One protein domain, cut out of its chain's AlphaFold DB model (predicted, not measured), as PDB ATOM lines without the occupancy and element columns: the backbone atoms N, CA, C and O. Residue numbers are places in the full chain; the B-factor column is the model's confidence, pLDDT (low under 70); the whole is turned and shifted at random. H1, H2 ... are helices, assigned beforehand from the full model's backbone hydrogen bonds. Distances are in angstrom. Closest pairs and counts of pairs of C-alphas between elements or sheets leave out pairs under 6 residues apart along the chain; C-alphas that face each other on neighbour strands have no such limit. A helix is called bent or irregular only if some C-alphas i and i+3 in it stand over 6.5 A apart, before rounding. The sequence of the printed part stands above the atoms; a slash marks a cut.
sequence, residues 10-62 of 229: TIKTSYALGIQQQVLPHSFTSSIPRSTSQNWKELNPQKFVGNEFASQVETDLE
ATOM      1  N   THR A  10      72.813 -36.152 114.756       81.81
ATOM      2  CA  THR A  10      73.791 -35.222 114.153       81.81
ATOM      3  C   THR A  10      73.167 -33.918 113.652       81.81
ATOM      4  O   THR A  10      73.767 -32.855 113.790       81.81
ATOM      5  N   ILE A  11      71.945 -33.968 113.109       85.00
ATOM      6  CA  ILE A  11      71.235 -32.762 112.659       85.00
ATOM      7  C   ILE A  11      70.883 -31.909 113.876       85.00
ATOM      8  O   ILE A  11      71.153 -30.713 113.886       85.00
ATOM      9  N   LYS A  12      70.361 -32.522 114.942       86.88
ATOM     10  CA  LYS A  12      70.054 -31.814 116.192       86.88
ATOM     11  C   LYS A  12      71.315 -31.191 116.799       86.88
ATOM     12  O   LYS A  12      71.288 -30.022 117.164       86.88
ATOM     13  N   THR A  13      72.424 -31.932 116.812       80.75
ATOM     14  CA  THR A  13      73.729 -31.446 117.284       80.75
ATOM     15  C   THR A  13      74.228 -30.263 116.453       80.75
ATOM     16  O   THR A  13      74.685 -29.277 117.018       80.75
ATOM     17  N   SER A  14      74.068 -30.286 115.124       82.06
ATOM     18  CA  SER A  14      74.478 -29.164 114.263       82.06
ATOM     19  C   SER A  14      73.718 -27.861 114.550       82.06
ATOM     20  O   SER A  14      74.303 -26.785 114.448       82.06
ATOM     21  N   TYR A  15      72.444 -27.954 114.960       86.31
ATOM     22  CA  TYR A  15      71.641 -26.806 115.396       86.31
ATOM     23  C   TYR A  15      72.021 -26.329 116.803       86.31
ATOM     24  O   TYR A  15      72.067 -25.124 117.034       86.31
ATOM     25  N   ALA A  16      72.328 -27.254 117.717       82.75
ATOM     26  CA  ALA A  16      72.808 -26.936 119.064       82.75
ATOM     27  C   ALA A  16      74.183 -26.238 119.053       82.75
ATOM     28  O   ALA A  16      74.451 -25.378 119.885       82.75
ATOM     29  N   LEU A  17      75.043 -26.580 118.086       80.12
ATOM     30  CA  LEU A  17      76.364 -25.973 117.885       80.12
ATOM     31  C   LEU A  17      76.335 -24.686 117.040       80.12
ATOM     32  O   LEU A  17      77.358 -24.022 116.906       80.12
ATOM     33  N   GLY A  18      75.197 -24.334 116.430       82.31
ATOM     34  CA  GLY A  18      75.062 -23.138 115.587       82.31
ATOM     35  C   GLY A  18      75.686 -23.239 114.186       82.31
ATOM     36  O   GLY A  18      75.670 -22.259 113.443       82.31
ATOM     37  N   ILE A  19      76.193 -24.411 113.789       83.88
ATOM     38  CA  ILE A  19      76.904 -24.642 112.515       83.88
ATOM     39  C   ILE A  19      75.985 -25.080 111.360       83.88
ATOM     40  O   ILE A  19      76.452 -25.365 110.257       83.88
ATOM     41  N   GLN A  20      74.667 -25.140 111.578       82.44
ATOM     42  CA  GLN A  20      73.709 -25.711 110.621       82.44
ATOM     43  C   GLN A  20      73.759 -25.088 109.215       82.44
ATOM     44  O   GLN A  20      73.543 -25.799 108.241       82.44
ATOM     45  N   GLN A  21      74.059 -23.789 109.087       83.94
ATOM     46  CA  GLN A  21      74.118 -23.108 107.783       83.94
ATOM     47  C   GLN A  21      75.371 -23.465 106.970       83.94
ATOM     48  O   GLN A  21      75.382 -23.271 105.761       83.94
ATOM     49  N   GLN A  22      76.418 -23.976 107.625       79.06
ATOM     50  CA  GLN A  22      77.680 -24.354 106.985       79.06
ATOM     51  C   GLN A  22      77.689 -25.833 106.579       79.06
ATOM     52  O   GLN A  22      78.307 -26.200 105.584       79.06
ATOM     53  N   VAL A  23      77.003 -26.684 107.350       81.69
ATOM     54  CA  VAL A  23      77.029 -28.145 107.178       81.69
ATOM     55  C   VAL A  23      75.822 -28.669 106.397       81.69
ATOM     56  O   VAL A  23      75.936 -29.672 105.694       81.69
ATOM     57  N   LEU A  24      74.655 -28.027 106.520       85.81
ATOM     58  CA  LEU A  24      73.413 -28.517 105.922       85.81
ATOM     59  C   LEU A  24      73.013 -27.686 104.694       85.81
ATOM     60  O   LEU A  24      73.112 -26.460 104.717       85.81
ATOM     61  N   PRO A  25      72.491 -28.325 103.633       88.62
ATOM     62  CA  PRO A  25      72.013 -27.608 102.460       88.62
ATOM     63  C   PRO A  25      70.791 -26.745 102.798       88.62
ATOM     64  O   PRO A  25      69.899 -27.163 103.544       88.62
ATOM     65  N   HIS A  26      70.711 -25.554 102.194       86.06
ATOM     66  CA  HIS A  26      69.647 -24.582 102.473       86.06
ATOM     67  C   HIS A  26      68.244 -25.175 102.264       86.06
ATOM     68  O   HIS A  26      67.369 -25.008 103.114       86.06
ATOM     69  N   SER A  27      68.055 -25.960 101.197       88.81
ATOM     70  CA  SER A  27      66.800 -26.665 100.890       88.81
ATOM     71  C   SER A  27      66.311 -27.556 102.035       88.81
ATOM     72  O   SER A  27      65.115 -27.604 102.320       88.81
ATOM     73  N   PHE A  28      67.231 -28.220 102.738       89.31
ATOM     74  CA  PHE A  28      66.907 -29.051 103.891       89.31
ATOM     75  C   PHE A  28      66.570 -28.197 105.116       89.31
ATOM     76  O   PHE A  28      65.565 -28.447 105.782       89.31
ATOM     77  N   THR A  29      67.348 -27.145 105.387       87.19
ATOM     78  CA  THR A  29      67.108 -26.263 106.543       87.19
ATOM     79  C   THR A  29      65.763 -25.538 106.481       87.19
ATOM     80  O   THR A  29      65.113 -25.382 107.513       87.19
ATOM     81  N   SER A  30      65.301 -25.163 105.280       87.00
ATOM     82  CA  SER A  30      63.988 -24.537 105.069       87.00
ATOM     83  C   SER A  30      62.815 -25.508 105.247       87.00
ATOM     84  O   SER A  30      61.702 -25.072 105.524       87.00
ATOM     85  N   SER A  31      63.047 -26.820 105.112       89.69
ATOM     86  CA  SER A  31      62.014 -27.852 105.299       89.69
ATOM     87  C   SER A  31      61.700 -28.143 106.774       89.69
ATOM     88  O   SER A  31      60.671 -28.747 107.088       89.69
ATOM     89  N   ILE A  32      62.575 -27.720 107.694       88.19
ATOM     90  CA  ILE A  32      62.447 -27.993 109.126       88.19
ATOM     91  C   ILE A  32      61.529 -26.940 109.766       88.19
ATOM     92  O   ILE A  32      61.812 -25.743 109.680       88.19
ATOM     93  N   PRO A  33      60.458 -27.349 110.475       90.12
ATOM     94  CA  PRO A  33      59.585 -26.411 111.166       90.12
ATOM     95  C   PRO A  33      60.340 -25.551 112.183       90.12
ATOM     96  O   PRO A  33      61.178 -26.043 112.945       90.12
ATOM     97  N   ARG A  34      59.971 -24.267 112.257       87.38
ATOM     98  CA  ARG A  34      60.613 -23.291 113.149       87.38
ATOM     99  C   ARG A  34      60.640 -23.760 114.607       87.38
ATOM    100  O   ARG A  34      61.697 -23.703 115.225       87.38
ATOM    101  N   SER A  35      59.525 -24.281 115.125       85.75
ATOM    102  CA  SER A  35      59.421 -24.795 116.501       85.75
ATOM    103  C   SER A  35      60.417 -25.920 116.790       85.75
ATOM    104  O   SER A  35      61.044 -25.948 117.844       85.75
ATOM    105  N   THR A  36      60.609 -26.820 115.827       86.06
ATOM    106  CA  THR A  36      61.563 -27.924 115.915       86.06
ATOM    107  C   THR A  36      63.005 -27.417 115.889       86.06
ATOM    108  O   THR A  36      63.805 -27.809 116.732       86.06
ATOM    109  N   SER A  37      63.324 -26.504 114.970       85.88
ATOM    110  CA  SER A  37      64.665 -25.919 114.873       85.88
ATOM    111  C   SER A  37      65.049 -25.093 116.105       85.88
ATOM    112  O   SER A  37      66.203 -25.114 116.522       85.88
ATOM    113  N   GLN A  38      64.084 -24.391 116.706       86.25
ATOM    114  CA  GLN A  38      64.294 -23.569 117.894       86.25
ATOM    115  C   GLN A  38      64.566 -24.438 119.125       86.25
ATOM    116  O   GLN A  38      65.528 -24.187 119.844       86.25
ATOM    117  N   ASN A  39      63.805 -25.523 119.296       85.81
ATOM    118  CA  ASN A  39      64.034 -26.501 120.360       85.81
ATOM    119  C   ASN A  39      65.469 -27.063 120.329       85.81
ATOM    120  O   ASN A  39      66.106 -27.200 121.367       85.81
ATOM    121  N   TRP A  40      66.013 -27.330 119.137       86.94
ATOM    122  CA  TRP A  40      67.390 -27.817 118.990       86.94
ATOM    123  C   TRP A  40      68.462 -26.762 119.244       86.94
ATOM    124  O   TRP A  40      69.539 -27.118 119.700       86.94
ATOM    125  N   LYS A  41      68.178 -25.481 118.993       83.31
ATOM    126  CA  LYS A  41      69.094 -24.381 119.339       83.31
ATOM    127  C   LYS A  41      69.173 -24.142 120.846       83.31
ATOM    128  O   LYS A  41      70.200 -23.711 121.349       83.31
ATOM    129  N   GLU A  42      68.088 -24.421 121.563       81.94
ATOM    130  CA  GLU A  42      68.006 -24.282 123.022       81.94
ATOM    131  C   GLU A  42      68.596 -25.493 123.773       81.94
ATOM    132  O   GLU A  42      68.836 -25.434 124.984       81.94
ATOM    133  N   LEU A  43      68.868 -26.594 123.061       76.19
ATOM    134  CA  LEU A  43      69.560 -27.762 123.596       76.19
ATOM    135  C   LEU A  43      71.039 -27.428 123.807       76.19
ATOM    136  O   LEU A  43      71.831 -27.434 122.875       76.19
ATOM    137  N   ASN A  44      71.419 -27.164 125.057       68.75
ATOM    138  CA  ASN A  44      72.821 -27.002 125.424       68.75
ATOM    139  C   ASN A  44      73.549 -28.359 125.290       68.75
ATOM    140  O   ASN A  44      73.162 -29.302 125.991       68.75
ATOM    141  N   PRO A  45      74.608 -28.469 124.463       65.31
ATOM    142  CA  PRO A  45      75.402 -29.691 124.322       65.31
ATOM    143  C   PRO A  45      75.924 -30.255 125.657       65.31
ATOM    144  O   PRO A  45      75.995 -31.465 125.841       65.31
ATOM    145  N   GLN A  46      76.193 -29.384 126.634       65.62
ATOM    146  CA  GLN A  46      76.663 -29.759 127.975       65.62
ATOM    147  C   GLN A  46      75.602 -30.478 128.827       65.62
ATOM    148  O   GLN A  46      75.933 -31.073 129.845       65.62
ATOM    149  N   LYS A  47      74.316 -30.422 128.448       68.94
ATOM    150  CA  LYS A  47      73.223 -31.084 129.184       68.94
ATOM    151  C   LYS A  47      73.031 -32.550 128.787       68.94
ATOM    152  O   LYS A  47      72.241 -33.242 129.427       68.94
ATOM    153  N   PHE A  48      73.700 -33.027 127.735       70.38
ATOM    154  CA  PHE A  48      73.612 -34.430 127.344       70.38
ATOM    155  C   PHE A  48      74.510 -35.284 128.240       70.38
ATOM    156  O   PHE A  48      75.721 -35.082 128.312       70.38
ATOM    157  N   VAL A  49      73.907 -36.272 128.899       67.94
ATOM    158  CA  VAL A  49      74.644 -37.302 129.637       67.94
ATOM    159  C   VAL A  49      75.585 -38.018 128.665       67.94
ATOM    160  O   VAL A  49      75.147 -38.487 127.614       67.94
ATOM    161  N   GLY A  50      76.875 -38.069 129.002       68.69
ATOM    162  CA  GLY A  50      77.920 -38.649 128.156       68.69
ATOM    163  C   GLY A  50      78.590 -37.682 127.169       68.69
ATOM    164  O   GLY A  50      79.456 -38.118 126.414       68.69
ATOM    165  N   ASN A  51      78.265 -36.380 127.190       72.19
ATOM    166  CA  ASN A  51      79.002 -35.359 126.424       72.19
ATOM    167  C   ASN A  51      80.503 -35.330 126.780       72.19
ATOM    168  O   ASN A  51      81.342 -35.065 125.925       72.19
ATOM    169  N   GLU A  52      80.849 -35.680 128.019       76.25
ATOM    170  CA  GLU A  52      82.233 -35.850 128.487       76.25
ATOM    171  C   GLU A  52      83.028 -36.912 127.705       76.25
ATOM    172  O   GLU A  52      84.246 -36.809 127.599       76.25
ATOM    173  N   PHE A  53      82.347 -37.891 127.100       78.81
ATOM    174  CA  PHE A  53      82.964 -38.921 126.262       78.81
ATOM    175  C   PHE A  53      82.851 -38.620 124.765       78.81
ATOM    176  O   PHE A  53      83.504 -39.285 123.967       78.81
ATOM    177  N   ALA A  54      82.033 -37.642 124.362       77.19
ATOM    178  CA  ALA A  54      81.758 -37.371 122.952       77.19
ATOM    179  C   ALA A  54      83.032 -36.988 122.184       77.19
ATOM    180  O   ALA A  54      83.285 -37.528 121.111       77.19
ATOM    181  N   SER A  55      83.880 -36.143 122.777       76.31
ATOM    182  CA  SER A  55      85.167 -35.745 122.194       76.31
ATOM    183  C   SER A  55      86.142 -36.919 122.046       76.31
ATOM    184  O   SER A  55      86.813 -37.041 121.020       76.31
ATOM    185  N   GLN A  56      86.196 -37.815 123.038       81.56
ATOM    186  CA  GLN A  56      87.024 -39.020 122.977       81.56
ATOM    187  C   GLN A  56      86.531 -39.967 121.877       81.56
ATOM    188  O   GLN A  56      87.323 -40.430 121.064       81.56
ATOM    189  N   VAL A  57      85.218 -40.198 121.801       80.31
ATOM    190  CA  VAL A  57      84.606 -41.061 120.780       80.31
ATOM    191  C   VAL A  57      84.833 -40.507 119.375       80.31
ATOM    192  O   VAL A  57      85.149 -41.269 118.466       80.31
ATOM    193  N   GLU A  58      84.693 -39.196 119.175       82.12
ATOM    194  CA  GLU A  58      84.980 -38.560 117.886       82.12
ATOM    195  C   GLU A  58      86.451 -38.734 117.491       82.12
ATOM    196  O   GLU A  58      86.732 -39.163 116.369       82.12
ATOM    197  N   THR A  59      87.370 -38.514 118.433       81.38
ATOM    198  CA  THR A  59      88.812 -38.713 118.227       81.38
ATOM    199  C   THR A  59      89.129 -40.167 117.859       81.38
ATOM    200  O   THR A  59      89.833 -40.428 116.882       81.38
ATOM    201  N   ASP A  60      88.574 -41.133 118.591       79.12
ATOM    202  CA  ASP A  60      88.796 -42.559 118.338       79.12
ATOM    203  C   ASP A  60      88.210 -42.982 116.981       79.12
ATOM    204  O   ASP A  60      88.824 -43.751 116.237       79.12
ATOM    205  N   LEU A  61      87.048 -42.443 116.600       79.94
ATOM    206  CA  LEU A  61      86.447 -42.691 115.290       79.94
ATOM    207  C   LEU A  61      87.290 -42.121 114.146       79.94
ATOM    208  O   LEU A  61      87.391 -42.759 113.095       79.94
ATOM    209  N   GLU A  62      87.895 -40.947 114.318       84.12
ATOM    210  CA  GLU A  62      88.839 -40.397 113.341       84.12
ATOM    211  C   GLU A  62      90.084 -41.274 113.199       84.12
ATOM    212  O   GLU A  62      90.475 -41.603 112.074       84.12
TER     213      GLU A  62
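Overview. This is residues 10 to 62 of the 229 residues of an uncharacterized protein of Chryseobacterium defluvii (UniProt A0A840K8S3). The longest helix, H5, stands free as an arm at one end, and residues 46 to 50, which also stand free, lead to it from a small body made of short helices. In that body H1 lies nearest the middle, and the chain goes from it through H2 and H3 to H4, which meets H1 near their ends, at Lys 41 and Ala 16, to make a corner. The printed part has 53 residues with five named helices, H1 to H5 in that order along the chain, and no named strand; the class is all helix. The whole is loose, with a radius of gyration of the C-alphas of 12.5 A, and flat, spanning 33 by 23 by 12 A.

Along the chain. H5, residues 51 to 62, is 17.1 A long and ends at C-alpha 62 (88.839, -40.397, 113.341). It is irregular, but only just: C-alphas 52 and 55 are 6.9 A apart. H4, residues 34 to 42, is 12.4 A long and begins at C-alpha 34 (60.613, -23.291, 113.149). H1, residues 10 to 16, is 9.7 A long and begins at C-alpha 10 (73.791, -35.222, 114.153). H3 holds residues 26 to 31 and H2 residues 20 to 23.

Arrangement. H5 touches no helix. H4 and H1 touch, about perpendicular at 74 degrees; their closest C-alphas, of Lys 41 and Ala 16, are 4.5 A apart. H1 and H2 only just touch, with 3 pairs of C-alphas within 8 A, and only at the corner; the closest C-alphas, of Ser 14 and Gln 20, are 5.1 A apart. H2 and H3 are close but not clearly touching, the closest C-alphas being those of Gln 20 and Thr 29, 7.8 A apart. H3 is apart from H1 and H4. In H1 and H4 every O i to N i+4 pair is within hydrogen-bond range; in H5 6 of 8 are, in H3 1 of 2, and H2 is too short for such a pair.

Size, cuts and confidence. The two C-alphas farthest apart, of Arg 34 and Asp 60, are 34.5 A apart. The printed part has no cut and no long link. The mean pLDDT of the printed part is 81.3, and residues 44 to 47 and 49 to 50 are under 70.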